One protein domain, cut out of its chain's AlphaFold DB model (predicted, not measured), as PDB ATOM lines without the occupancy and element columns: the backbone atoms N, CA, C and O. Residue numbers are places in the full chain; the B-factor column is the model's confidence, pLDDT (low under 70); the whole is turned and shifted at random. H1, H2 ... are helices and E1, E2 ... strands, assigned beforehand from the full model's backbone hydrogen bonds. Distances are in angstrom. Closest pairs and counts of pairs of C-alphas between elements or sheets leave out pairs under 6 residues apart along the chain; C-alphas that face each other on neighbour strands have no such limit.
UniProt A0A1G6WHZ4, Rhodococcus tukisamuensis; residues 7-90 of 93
ATOM      1  N   SER A   7     -66.913  40.837  -3.113       97.06
ATOM      2  CA  SER A   7     -66.793  42.222  -3.584       97.06
ATOM      3  C   SER A   7     -68.151  42.785  -3.994       97.06
ATOM      4  O   SER A   7     -68.535  43.854  -3.515       97.06
ATOM      5  N   ASP A   8     -68.912  42.025  -4.787       97.06
ATOM      6  CA  ASP A   8     -70.245  42.420  -5.256       97.06
ATOM      7  C   ASP A   8     -71.186  42.685  -4.074       97.06
ATOM      8  O   ASP A   8     -71.886  43.700  -4.015       97.06
ATOM      9  N   ILE A   9     -71.135  41.810  -3.062       97.62
ATOM     10  CA  ILE A   9     -71.900  41.963  -1.822       97.62
ATOM     11  C   ILE A   9     -71.538  43.276  -1.126       97.62
ATOM     12  O   ILE A   9     -72.433  44.035  -0.751       97.62
ATOM     13  N   ARG A  10     -70.248  43.573  -0.938       97.44
ATOM     14  CA  ARG A  10     -69.803  44.770  -0.202       97.44
ATOM     15  C   ARG A  10     -70.170  46.067  -0.917       97.44
ATOM     16  O   ARG A  10     -70.521  47.041  -0.251       97.44
ATOM     17  N   GLU A  11     -70.118  46.085  -2.242       97.62
ATOM     18  CA  GLU A  11     -70.468  47.255  -3.056       97.62
ATOM     19  C   GLU A  11     -71.982  47.488  -3.164       97.62
ATOM     20  O   GLU A  11     -72.421  48.606  -3.448       97.62
ATOM     21  N   SER A  12     -72.792  46.467  -2.869       98.00
ATOM     22  CA  SER A  12     -74.252  46.546  -2.964       98.00
ATOM     23  C   SER A  12     -74.927  47.372  -1.859       98.00
ATOM     24  O   SER A  12     -76.070  47.794  -2.040       98.00
ATOM     25  N   PHE A  13     -74.276  47.605  -0.709       98.06
ATOM     26  CA  PHE A  13     -74.948  48.170   0.469       98.06
ATOM     27  C   PHE A  13     -75.321  49.647   0.317       98.06
ATOM     28  O   PHE A  13     -74.456  50.512   0.185       98.06
ATOM     29  N   VAL A  14     -76.618  49.946   0.430       97.81
ATOM     30  CA  VAL A  14     -77.161  51.302   0.204       97.81
ATOM     31  C   VAL A  14     -77.497  52.074   1.482       97.81
ATOM     32  O   VAL A  14     -77.680  53.287   1.434       97.81
ATOM     33  N   ASN A  15     -77.592  51.401   2.634       97.75
ATOM     34  CA  ASN A  15     -78.088  51.998   3.885       97.75
ATOM     35  C   ASN A  15     -77.059  52.022   5.032       97.75
ATOM     36  O   ASN A  15     -77.421  52.251   6.191       97.75
ATOM     37  N   CYS A  16     -75.787  51.768   4.739       96.25
ATOM     38  CA  CYS A  16     -74.697  51.871   5.704       96.25
ATOM     39  C   CYS A  16     -73.469  52.535   5.070       96.25
ATOM     40  O   CYS A  16     -73.419  52.769   3.862       96.25
ATOM     41  N   SER A  17     -72.481  52.893   5.891       96.69
ATOM     42  CA  SER A  17     -71.259  53.494   5.361       96.69
ATOM     43  C   SER A  17     -70.424  52.458   4.599       96.69
ATOM     44  O   SER A  17     -70.431  51.274   4.933       96.69
ATOM     45  N   LYS A  18     -69.594  52.906   3.646       95.31
ATOM     46  CA  LYS A  18     -68.608  52.032   2.975       95.31
ATOM     47  C   LYS A  18     -67.697  51.303   3.975       95.31
ATOM     48  O   LYS A  18     -67.305  50.162   3.752       95.31
ATOM     49  N   GLY A  19     -67.365  51.954   5.095       96.88
ATOM     50  CA  GLY A  19     -66.573  51.358   6.170       96.88
ATOM     51  C   GLY A  19     -67.312  50.254   6.932       96.88
ATOM     52  O   GLY A  19     -66.684  49.274   7.326       96.88
ATOM     53  N   ASP A  20     -68.627  50.382   7.113       94.44
ATOM     54  CA  ASP A  20     -69.466  49.323   7.685       94.44
ATOM     55  C   ASP A  20     -69.610  48.158   6.702       94.44
ATOM     56  O   ASP A  20     -69.405  47.006   7.084       94.44
ATOM     57  N   ALA A  21     -69.871  48.455   5.425       96.56
ATOM     58  CA  ALA A  21     -69.958  47.461   4.358       96.56
ATOM     59  C   ALA A  21     -68.650  46.671   4.179       96.56
ATOM     60  O   ALA A  21     -68.667  45.472   3.924       96.56
ATOM     61  N   LYS A  22     -67.488  47.294   4.398       95.50
ATOM     62  CA  LYS A  22     -66.191  46.599   4.375       95.50
ATOM     63  C   LYS A  22     -65.959  45.682   5.584       95.50
ATOM     64  O   LYS A  22     -65.150  44.765   5.506       95.50
ATOM     65  N   ARG A  23     -66.626  45.931   6.714       93.38
ATOM     66  CA  ARG A  23     -66.419  45.189   7.974       93.38
ATOM     67  C   ARG A  23     -67.506  44.169   8.274       93.38
ATOM     68  O   ARG A  23     -67.346  43.395   9.216       93.38
ATOM     69  N   LEU A  24     -68.603  44.165   7.518       93.81
ATOM     70  CA  LEU A  24     -69.611  43.132   7.697       93.81
ATOM     71  C   LEU A  24     -68.996  41.751   7.390       93.81
ATOM     72  O   LEU A  24     -68.146  41.636   6.495       93.81
ATOM     73  N   PRO A  25     -69.367  40.718   8.154       94.69
ATOM     74  CA  PRO A  25     -68.873  39.365   7.952       94.69
ATOM     75  C   PRO A  25     -69.714  38.685   6.871       94.69
ATOM     76  O   PRO A  25     -70.889  38.401   7.093       94.69
ATOM     77  N   VAL A  26     -69.122  38.477   5.697       95.06
ATOM     78  CA  VAL A  26     -69.747  37.779   4.563       95.06
ATOM     79  C   VAL A  26     -69.735  36.262   4.824       95.06
ATOM     80  O   VAL A  26     -68.795  35.789   5.475       95.06
ATOM     81  N   PRO A  27     -70.760  35.501   4.383       94.19
ATOM     82  CA  PRO A  27     -70.728  34.038   4.420       94.19
ATOM     83  C   PRO A  27     -69.456  33.497   3.753       94.19
ATOM     84  O   PRO A  27     -68.993  34.047   2.758       94.19
ATOM     85  N   ARG A  28     -68.845  32.456   4.329       92.06
ATOM     86  CA  ARG A  28     -67.571  31.900   3.821       92.06
ATOM     87  C   ARG A  28     -67.778  30.827   2.752       92.06
ATOM     88  O   ARG A  28     -66.816  30.392   2.141       92.06
ATOM     89  N   ASP A  29     -69.022  30.413   2.592       93.62
ATOM     90  CA  ASP A  29     -69.543  29.282   1.838       93.62
ATOM     91  C   ASP A  29     -70.375  29.749   0.632       93.62
ATOM     92  O   ASP A  29     -71.288  29.056   0.203       93.62
ATOM     93  N   LEU A  30     -70.077  30.936   0.082       95.44
ATOM     94  CA  LEU A  30     -70.795  31.484  -1.079       95.44
ATOM     95  C   LEU A  30     -70.771  30.536  -2.285       95.44
ATOM     96  O   LEU A  30     -71.770  30.434  -2.993       95.44
ATOM     97  N   ASP A  31     -69.657  29.834  -2.493       94.56
ATOM     98  CA  ASP A  31     -69.481  28.904  -3.615       94.56
ATOM     99  C   ASP A  31     -70.369  27.653  -3.491       94.56
ATOM    100  O   ASP A  31     -70.676  27.015  -4.496       94.56
ATOM    101  N   ASP A  32     -70.818  27.329  -2.275       95.88
ATOM    102  CA  ASP A  32     -71.637  26.150  -1.978       95.88
ATOM    103  C   ASP A  32     -73.144  26.471  -1.936       95.88
ATOM    104  O   ASP A  32     -73.974  25.583  -1.715       95.88
ATOM    105  N   LEU A  33     -73.529  27.742  -2.115       96.12
ATOM    106  CA  LEU A  33     -74.929  28.152  -2.062       96.12
ATOM    107  C   LEU A  33     -75.703  27.697  -3.313       96.12
ATOM    108  O   LEU A  33     -75.196  27.804  -4.432       96.12
ATOM    109  N   PRO A  34     -76.969  27.263  -3.162       95.88
ATOM    110  CA  PRO A  34     -77.826  26.877  -4.281       95.88
ATOM    111  C   PRO A  34     -78.397  28.124  -4.974       95.88
ATOM    112  O   PRO A  34     -79.580  28.425  -4.851       95.88
ATOM    113  N   TRP A  35     -77.546  28.894  -5.654       95.50
ATOM    114  CA  TRP A  35     -77.877  30.219  -6.199       95.50
ATOM    115  C   TRP A  35     -79.162  30.257  -7.029       95.50
ATOM    116  O   TRP A  35     -79.963  31.182  -6.852       95.50
ATOM    117  N   ASP A  36     -79.395  29.236  -7.852       95.38
ATOM    118  CA  ASP A  36     -80.581  29.115  -8.705       95.38
ATOM    119  C   ASP A  36     -81.896  29.076  -7.907       95.38
ATOM    120  O   ASP A  36     -82.909  29.591  -8.376       95.38
ATOM    121  N   ASP A  37     -81.868  28.563  -6.672       94.88
ATOM    122  CA  ASP A  37     -83.040  28.440  -5.795       94.88
ATOM    123  C   ASP A  37     -83.248  29.663  -4.885       94.88
ATOM    124  O   ASP A  37     -84.225  29.734  -4.133       94.88
ATOM    125  N   LEU A  38     -82.323  30.629  -4.895       93.69
ATOM    126  CA  LEU A  38     -82.383  31.787  -4.007       93.69
ATOM    127  C   LEU A  38     -83.041  32.997  -4.685       93.69
ATOM    128  O   LEU A  38     -82.548  33.508  -5.697       93.69
ATOM    129  N   ASP A  39     -84.080  33.533  -4.038       91.50
ATOM    130  CA  ASP A  39     -84.667  34.846  -4.355       91.50
ATOM    131  C   ASP A  39     -83.810  36.009  -3.814       91.50
ATOM    132  O   ASP A  39     -83.786  37.107  -4.369       91.50
ATOM    133  N   PHE A  40     -83.122  35.775  -2.694       93.50
ATOM    134  CA  PHE A  40     -82.277  36.741  -1.992       93.50
ATOM    135  C   PHE A  40     -81.246  36.032  -1.111       93.50
ATOM    136  O   PHE A  40     -81.463  34.906  -0.663       93.50
ATOM    137  N   LEU A  41     -80.138  36.709  -0.806       95.31
ATOM    138  CA  LEU A  41     -79.133  36.229   0.141       95.31
ATOM    139  C   LEU A  41     -79.340  36.936   1.478       95.31
ATOM    140  O   LEU A  41     -79.110  38.140   1.596       95.31
ATOM    141  N   GLY A  42     -79.765  36.197   2.500       94.12
ATOM    142  CA  GLY A  42     -79.954  36.713   3.853       94.12
ATOM    143  C   GLY A  42     -79.063  35.995   4.858       94.12
ATOM    144  O   GLY A  42     -79.013  34.771   4.864       94.12
ATOM    145  N   TRP A  43     -78.386  36.733   5.739       93.62
ATOM    146  CA  TRP A  43     -77.598  36.117   6.810       93.62
ATOM    147  C   TRP A  43     -77.539  36.975   8.072       93.62
ATOM    148  O   TRP A  43     -77.834  38.175   8.089       93.62
ATOM    149  N   ARG A  44     -77.138  36.332   9.169       90.12
ATOM    150  CA  ARG A  44     -76.821  36.975  10.445       90.12
ATOM    151  C   ARG A  44     -75.418  36.590  10.852       90.12
ATOM    152  O   ARG A  44     -74.938  35.505  10.541       90.12
ATOM    153  N   ALA A  45     -74.782  37.481  11.592       82.06
ATOM    154  CA  ALA A  45     -73.430  37.274  12.055       82.06
ATOM    155  C   ALA A  45     -73.405  37.025  13.562       82.06
ATOM    156  O   ALA A  45     -73.765  37.933  14.314       82.06
ATOM    157  N   PRO A  46     -72.919  35.862  14.034       81.69
ATOM    158  CA  PRO A  46     -72.755  35.621  15.468       81.69
ATOM    159  C   PRO A  46     -71.857  36.664  16.150       81.69
ATOM    160  O   PRO A  46     -72.085  37.023  17.300       81.69
ATOM    161  N   SER A  47     -70.868  37.195  15.422       85.94
ATOM    162  CA  SER A  47     -69.947  38.232  15.897       85.94
ATOM    163  C   SER A  47     -70.581  39.619  16.050       85.94
ATOM    164  O   SER A  47     -69.988  40.485  16.687       85.94
ATOM    165  N   LEU A  48     -71.775  39.847  15.486       86.50
ATOM    166  CA  LEU A  48     -72.494  41.121  15.557       86.50
ATOM    167  C   LEU A  48     -73.970  40.887  15.935       86.50
ATOM    168  O   LEU A  48     -74.853  41.010  15.077       86.50
ATOM    169  N   PRO A  49     -74.262  40.568  17.212       85.94
ATOM    170  CA  PRO A  49     -75.628  40.372  17.681       85.94
ATOM    171  C   PRO A  49     -76.533  41.565  17.349       85.94
ATOM    172  O   PRO A  49     -76.136  42.725  17.469       85.94
ATOM    173  N   GLY A  50     -77.760  41.272  16.919       86.62
ATOM    174  CA  GLY A  50     -78.740  42.291  16.532       86.62
ATOM    175  C   GLY A  50     -78.528  42.883  15.136       86.62
ATOM    176  O   GLY A  50     -79.222  43.837  14.779       86.62
ATOM    177  N   ARG A  51     -77.597  42.343  14.332       90.06
ATOM    178  CA  ARG A  51     -77.420  42.709  12.919       90.06
ATOM    179  C   ARG A  51     -77.785  41.568  11.982       90.06
ATOM    180  O   ARG A  51     -77.328  40.438  12.147       90.06
ATOM    181  N   GLY A  52     -78.601  41.893  10.989       92.56
ATOM    182  CA  GLY A  52     -78.895  41.035   9.848       92.56
ATOM    183  C   GLY A  52     -78.496  41.734   8.559       92.56
ATOM    184  O   GLY A  52     -78.371  42.958   8.525       92.56
ATOM    185  N   TYR A  53     -78.304  40.963   7.506       95.25
ATOM    186  CA  TYR A  53     -77.940  41.468   6.194       95.25
ATOM    187  C   TYR A  53     -78.807  40.777   5.153       95.25
ATOM    188  O   TYR A  53     -79.130  39.597   5.300       95.25
ATOM    189  N   LEU A  54     -79.206  41.534   4.141       95.75
ATOM    190  CA  LEU A  54     -80.011  41.063   3.029       95.75
ATOM    191  C   LEU A  54     -79.434  41.649   1.745       95.75
ATOM    192  O   LEU A  54     -79.228  42.859   1.684       95.75
ATOM    193  N   VAL A  55     -79.190  40.813   0.746       97.44
ATOM    194  CA  VAL A  55     -78.788  41.215  -0.602       97.44
ATOM    195  C   VAL A  55     -79.804  40.655  -1.583       97.44
ATOM    196  O   VAL A  55     -80.145  39.474  -1.518       97.44
ATOM    197  N   VAL A  56     -80.302  41.514  -2.466       96.62
ATOM    198  CA  VAL A  56     -81.297  41.169  -3.483       96.62
ATOM    199  C   VAL A  56     -80.821  41.642  -4.857       96.62
ATOM    200  O   VAL A  56     -80.200  42.710  -4.941       96.62
ATOM    201  N   PRO A  57     -81.130  40.915  -5.940       95.81
ATOM    202  CA  PRO A  57     -81.142  41.491  -7.275       95.81
ATOM    203  C   PRO A  57     -82.224  42.570  -7.345       95.81
ATOM    204  O   PRO A  57     -83.350  42.369  -6.886       95.81
ATOM    205  N   HIS A  58     -81.882  43.721  -7.900       94.88
ATOM    206  CA  HIS A  58     -82.810  44.812  -8.134       94.88
ATOM    207  C   HIS A  58     -82.411  45.539  -9.415       94.88
ATOM    208  O   HIS A  58     -81.344  46.154  -9.476       94.88
ATOM    209  N   ASP A  59     -83.275  45.447 -10.425       91.94
ATOM    210  CA  ASP A  59     -82.973  45.849 -11.799       91.94
ATOM    211  C   ASP A  59     -81.653  45.202 -12.268       91.94
ATOM    212  O   ASP A  59     -81.454  44.001 -12.083       91.94
ATOM    213  N   ASP A  60     -80.726  45.991 -12.814       91.06
ATOM    214  CA  ASP A  60     -79.441  45.519 -13.345       91.06
ATOM    215  C   ASP A  60     -78.313  45.492 -12.291       91.06
ATOM    216  O   ASP A  60     -77.129  45.550 -12.630       91.06
ATOM    217  N   ARG A  61     -78.641  45.480 -10.989       94.81
ATOM    218  CA  ARG A  61     -77.640  45.520  -9.908       94.81
ATOM    219  C   ARG A  61     -78.047  44.740  -8.663       94.81
ATOM    220  O   ARG A  61     -79.204  44.402  -8.449       94.81
ATOM    221  N   LEU A  62     -77.083  44.542  -7.770       97.75
ATOM    222  CA  LEU A  62     -77.355  44.102  -6.406       97.75
ATOM    223  C   LEU A  62     -77.660  45.297  -5.500       97.75
ATOM    224  O   LEU A  62     -77.047  46.369  -5.606       97.75
ATOM    225  N   VAL A  63     -78.576  45.074  -4.560       98.12
ATOM    226  CA  VAL A  63     -78.889  45.994  -3.467       98.12
ATOM    227  C   VAL A  63     -78.769  45.255  -2.141       98.12
ATOM    228  O   VAL A  63     -79.481  44.287  -1.877       98.12
ATOM    229  N   GLY A  64     -77.868  45.746  -1.296       97.69
ATOM    230  CA  GLY A  64     -77.623  45.266   0.055       97.69
ATOM    231  C   GLY A  64     -78.251  46.187   1.098       97.69
ATOM    232  O   GLY A  64     -78.130  47.414   1.032       97.69
ATOM    233  N   VAL A  65     -78.893  45.604   2.105       97.19
ATOM    234  CA  VAL A  65     -79.484  46.328   3.232       97.19
ATOM    235  C   VAL A  65     -79.011  45.702   4.538       97.19
ATOM    236  O   VAL A  65     -79.193  44.512   4.796       97.19
ATOM    237  N   ALA A  66     -78.402  46.522   5.392       96.00
ATOM    238  CA  ALA A  66     -78.059  46.158   6.757       96.00
ATOM    239  C   ALA A  66     -79.269  46.399   7.668       96.00
ATOM    240  O   ALA A  66     -79.765  47.521   7.795       96.00
ATOM    241  N   LEU A  67     -79.730  45.345   8.326       92.75
ATOM    242  CA  LEU A  67     -80.876  45.343   9.222       92.75
ATOM    243  C   LEU A  67     -80.407  45.377  10.675       92.75
ATOM    244  O   LEU A  67     -79.387  44.787  11.043       92.75
ATOM    245  N   ARG A  68     -81.197  46.037  11.522       90.06
ATOM    246  CA  ARG A  68     -81.061  45.960  12.977       90.06
ATOM    247  C   ARG A  68     -82.287  45.270  13.539       90.06
ATOM    248  O   ARG A  68     -83.404  45.591  13.146       90.06
ATOM    249  N   TYR A  69     -82.076  44.353  14.469       82.25
ATOM    250  CA  TYR A  69     -83.153  43.704  15.199       82.25
ATOM    251  C   TYR A  69     -82.804  43.650  16.690       82.25
ATOM    252  O   TYR A  69     -81.627  43.537  17.042       82.25
ATOM    253  N   PRO A  70     -83.798  43.754  17.586       78.62
ATOM    254  CA  PRO A  70     -83.560  43.546  19.006       78.62
ATOM    255  C   PRO A  70     -83.128  42.098  19.240       78.62
ATOM    256  O   PRO A  70     -83.710  41.178  18.663       78.62
ATOM    257  N   THR A  71     -82.124  41.878  20.091       68.19
ATOM    258  CA  THR A  71     -81.741  40.522  20.501       68.19
ATOM    259  C   THR A  71     -82.984  39.806  21.038       68.19
ATOM    260  O   THR A  71     -83.682  40.386  21.875       68.19
ATOM    261  N   PRO A  72     -83.323  38.604  20.548       64.44
ATOM    262  CA  PRO A  72     -84.633  38.045  20.826       64.44
ATOM    263  C   PRO A  72     -84.827  37.745  22.314       64.44
ATOM    264  O   PRO A  72     -84.033  37.021  22.911       64.44
ATOM    265  N   GLY A  73     -85.903  38.273  22.900       61.22
ATOM    266  CA  GLY A  73     -86.503  37.697  24.107       61.22
ATOM    267  C   GLY A  73     -87.355  36.471  23.755       61.22
ATOM    268  O   GLY A  73     -87.560  36.186  22.575       61.22
ATOM    269  N   SER A  74     -87.881  35.757  24.758       60.94
ATOM    270  CA  SER A  74     -88.826  34.651  24.538       60.94
ATOM    271  C   SER A  74     -90.099  35.172  23.855       60.94
ATOM    272  O   SER A  74     -90.984  35.757  24.477       60.94
ATOM    273  N   GLY A  75     -90.166  35.039  22.530       67.38
ATOM    274  CA  GLY A  75     -91.192  35.685  21.718       67.38
ATOM    275  C   GLY A  75     -92.239  34.714  21.181       67.38
ATOM    276  O   GLY A  75     -91.927  33.603  20.749       67.38
ATOM    277  N   ARG A  76     -93.497  35.173  21.152       72.75
ATOM    278  CA  ARG A  76     -94.605  34.515  20.438       72.75
ATOM    279  C   ARG A  76     -94.246  34.308  18.964       72.75
ATOM    280  O   ARG A  76     -93.507  35.109  18.395       72.75
ATOM    281  N   ALA A  77     -94.784  33.257  18.351       84.56
ATOM    282  CA  ALA A  77     -94.618  33.023  16.922       84.56
ATOM    283  C   ALA A  77     -95.228  34.164  16.092       84.56
ATOM    284  O   ALA A  77     -96.325  34.629  16.406       84.56
ATOM    285  N   GLN A  78     -94.511  34.621  15.063       83.75
ATOM    286  CA  GLN A  78     -94.916  35.726  14.190       83.75
ATOM    287  C   GLN A  78     -94.647  35.395  12.723       83.75
ATOM    288  O   GLN A  78     -93.682  34.705  12.397       83.75
ATOM    289  N   MET A  79     -95.491  35.913  11.834       86.69
ATOM    290  CA  MET A  79     -95.312  35.810  10.385       86.69
ATOM    291  C   MET A  79     -94.210  36.773   9.924       86.69
ATOM    292  O   MET A  79     -94.298  37.976  10.167       86.69
ATOM    293  N   CYS A  80     -93.194  36.272   9.222       84.19
ATOM    294  CA  CYS A  80     -92.196  37.118   8.577       84.19
ATOM    295  C   CYS A  80     -92.806  37.848   7.374       84.19
ATOM    296  O   CYS A  80     -93.393  37.235   6.483       84.19
ATOM    297  N   ALA A  81     -92.627  39.169   7.312       84.75
ATOM    298  CA  ALA A  81     -93.111  39.976   6.195       84.75
ATOM    299  C   ALA A  81     -92.366  39.703   4.873       84.75
ATOM    300  O   ALA A  81     -92.912  40.030   3.819       84.75
ATOM    301  N   ILE A  82     -91.173  39.099   4.934       82.69
ATOM    302  CA  ILE A  82     -90.311  38.800   3.782       82.69
ATOM    303  C   ILE A  82     -90.640  37.407   3.234       82.69
ATOM    304  O   ILE A  82     -91.307  37.298   2.215       82.69
ATOM    305  N   CYS A  83     -90.269  36.341   3.948       81.56
ATOM    306  CA  CYS A  83     -90.442  34.961   3.474       81.56
ATOM    307  C   CYS A  83     -91.854  34.385   3.687       81.56
ATOM    308  O   CYS A  83     -92.077  33.204   3.436       81.56
ATOM    309  N   LYS A  84     -92.797  35.177   4.222       86.38
ATOM    310  CA  LYS A  84     -94.194  34.778   4.498       86.38
ATOM    311  C   LYS A  84     -94.343  33.482   5.307       86.38
ATOM    312  O   LYS A  84     -95.361  32.805   5.227       86.38
ATOM    313  N   THR A  85     -93.333  33.157   6.112       84.31
ATOM    314  CA  THR A  85     -93.313  31.985   6.992       84.31
ATOM    315  C   THR A  85     -93.463  32.419   8.447       84.31
ATOM    316  O   THR A  85     -92.949  33.463   8.855       84.31
ATOM    317  N   THR A  86     -94.172  31.624   9.249       87.81
ATOM    318  CA  THR A  86     -94.266  31.841  10.697       87.81
ATOM    319  C   THR A  86     -92.999  31.342  11.386       87.81
ATOM    320  O   THR A  86     -92.676  30.160  11.309       87.81
ATOM    321  N   HIS A  87     -92.311  32.226  12.109       79.81
ATOM    322  CA  HIS A  87     -91.141  31.902  12.926       79.81
ATOM    323  C   HIS A  87     -91.463  32.085  14.406       79.81
ATOM    324  O   HIS A  87     -92.161  33.028  14.785       79.81
ATOM    325  N   THR A  88     -90.935  31.222  15.270       77.50
ATOM    326  CA  THR A  88     -90.946  31.483  16.713       77.50
ATOM    327  C   THR A  88     -90.048  32.681  17.011       77.50
ATOM    328  O   THR A  88     -88.962  32.814  16.442       77.50
ATOM    329  N   GLY A  89     -90.509  33.596  17.871       63.03
ATOM    330  CA  GLY A  89     -89.756  34.798  18.209       63.03
ATOM    331  C   GLY A  89     -88.389  34.423  18.777       63.03
ATOM    332  O   GLY A  89     -88.297  33.851  19.858       63.03
ATOM    333  N   GLY A  90     -87.342  34.711  18.005       60.84
ATOM    334  CA  GLY A  90     -85.952  34.391  18.326       60.84
ATOM    335  C   GLY A  90     -85.307  33.254  17.553       60.84
ATOM    336  O   GLY A  90     -84.092  33.101  17.637       60.84
TER     337      GLY A  90
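Overview. This is residues 7 to 90 of the 93 residues of a protein of Rhodococcus tukisamuensis (UniProt A0A1G6WHZ4). What shape do these atoms make? A three-stranded antiparallel sheet, E1, E2 and E3, has the short helix H1 over one face, with H2 packed on H1, while the small hairpin of E4 and E5 is set off from this body as a separate head. Between H2 and E1 a long loop, residues 24 to 40, swings out and returns to the sheet. What are the parts and the size? The printed part has 84 residues, with two named helices followed by five named strands; the class is mixed, helices and strands, though under half of the residues are in named elements. It is only just compact, close to loose, with a radius of gyration of the C-alphas of 13.8 A and spans of 37 by 29 by 24 A.

Along the chain. Where are the helices? H1 is residues 7 to 11, 6.3 A long, with C-alpha 7 at (-66.793, 42.222, -3.584), and H2 is residues 18 to 23, 8.8 A long. Where are the strands? E1 is residues 41 to 44, 10.6 A, E2 is residues 51 to 58, 21.8 A, and E3 is residues 61 to 68, 23.1 A. E4 is residues 75 to 79, 12.1 A, and E5 is residues 86 to 89, 9.2 A, with C-alpha 89 at (-89.756, 34.798, 18.209).

Arrangement. Where do the helices stand? H1 is on the sheet of E1, E2 and E3, over E3 at a height of 8.6 A, and its closest C-alphas to E3 are those of Ile 9 and Gly 64, 6.9 A apart. H1 and H2 touch, the closest C-alphas being those of Arg 10 and Ala 21, 5.3 A apart; H2 is not on the sheet, but only just, with 4 pairs of C-alphas within 10 A. In H1 and H2 every O i to N i+4 pair is within hydrogen-bond range. How are the strands joined? E1, E2 and E3 form a meander, each strand the antiparallel neighbour of the one before. The hairpin of E1 and E2 has N 43 and O 53 at 3.0 A, and the hairpin of E2 and E3 has N 65 and O 54 at 2.8 A, both within hydrogen-bond range. And the last two strands? E4 and E5 are an antiparallel hairpin, with N 87 and O 78 within hydrogen-bond range at 2.8 A. E3 is apart from both E4 and E5.

Size, cuts and confidence. How far does it reach? The two C-alphas farthest apart, those of Asp 60 and Ser 74, are 40.5 A apart. Is there a cut or a long link? The printed part has no cut, and the link from H2 to E1, 17 residues, is long. Where is confidence low? Residues 71 to 75 and 89 to 90 have pLDDT under 70, while the mean of the printed part is 89.5.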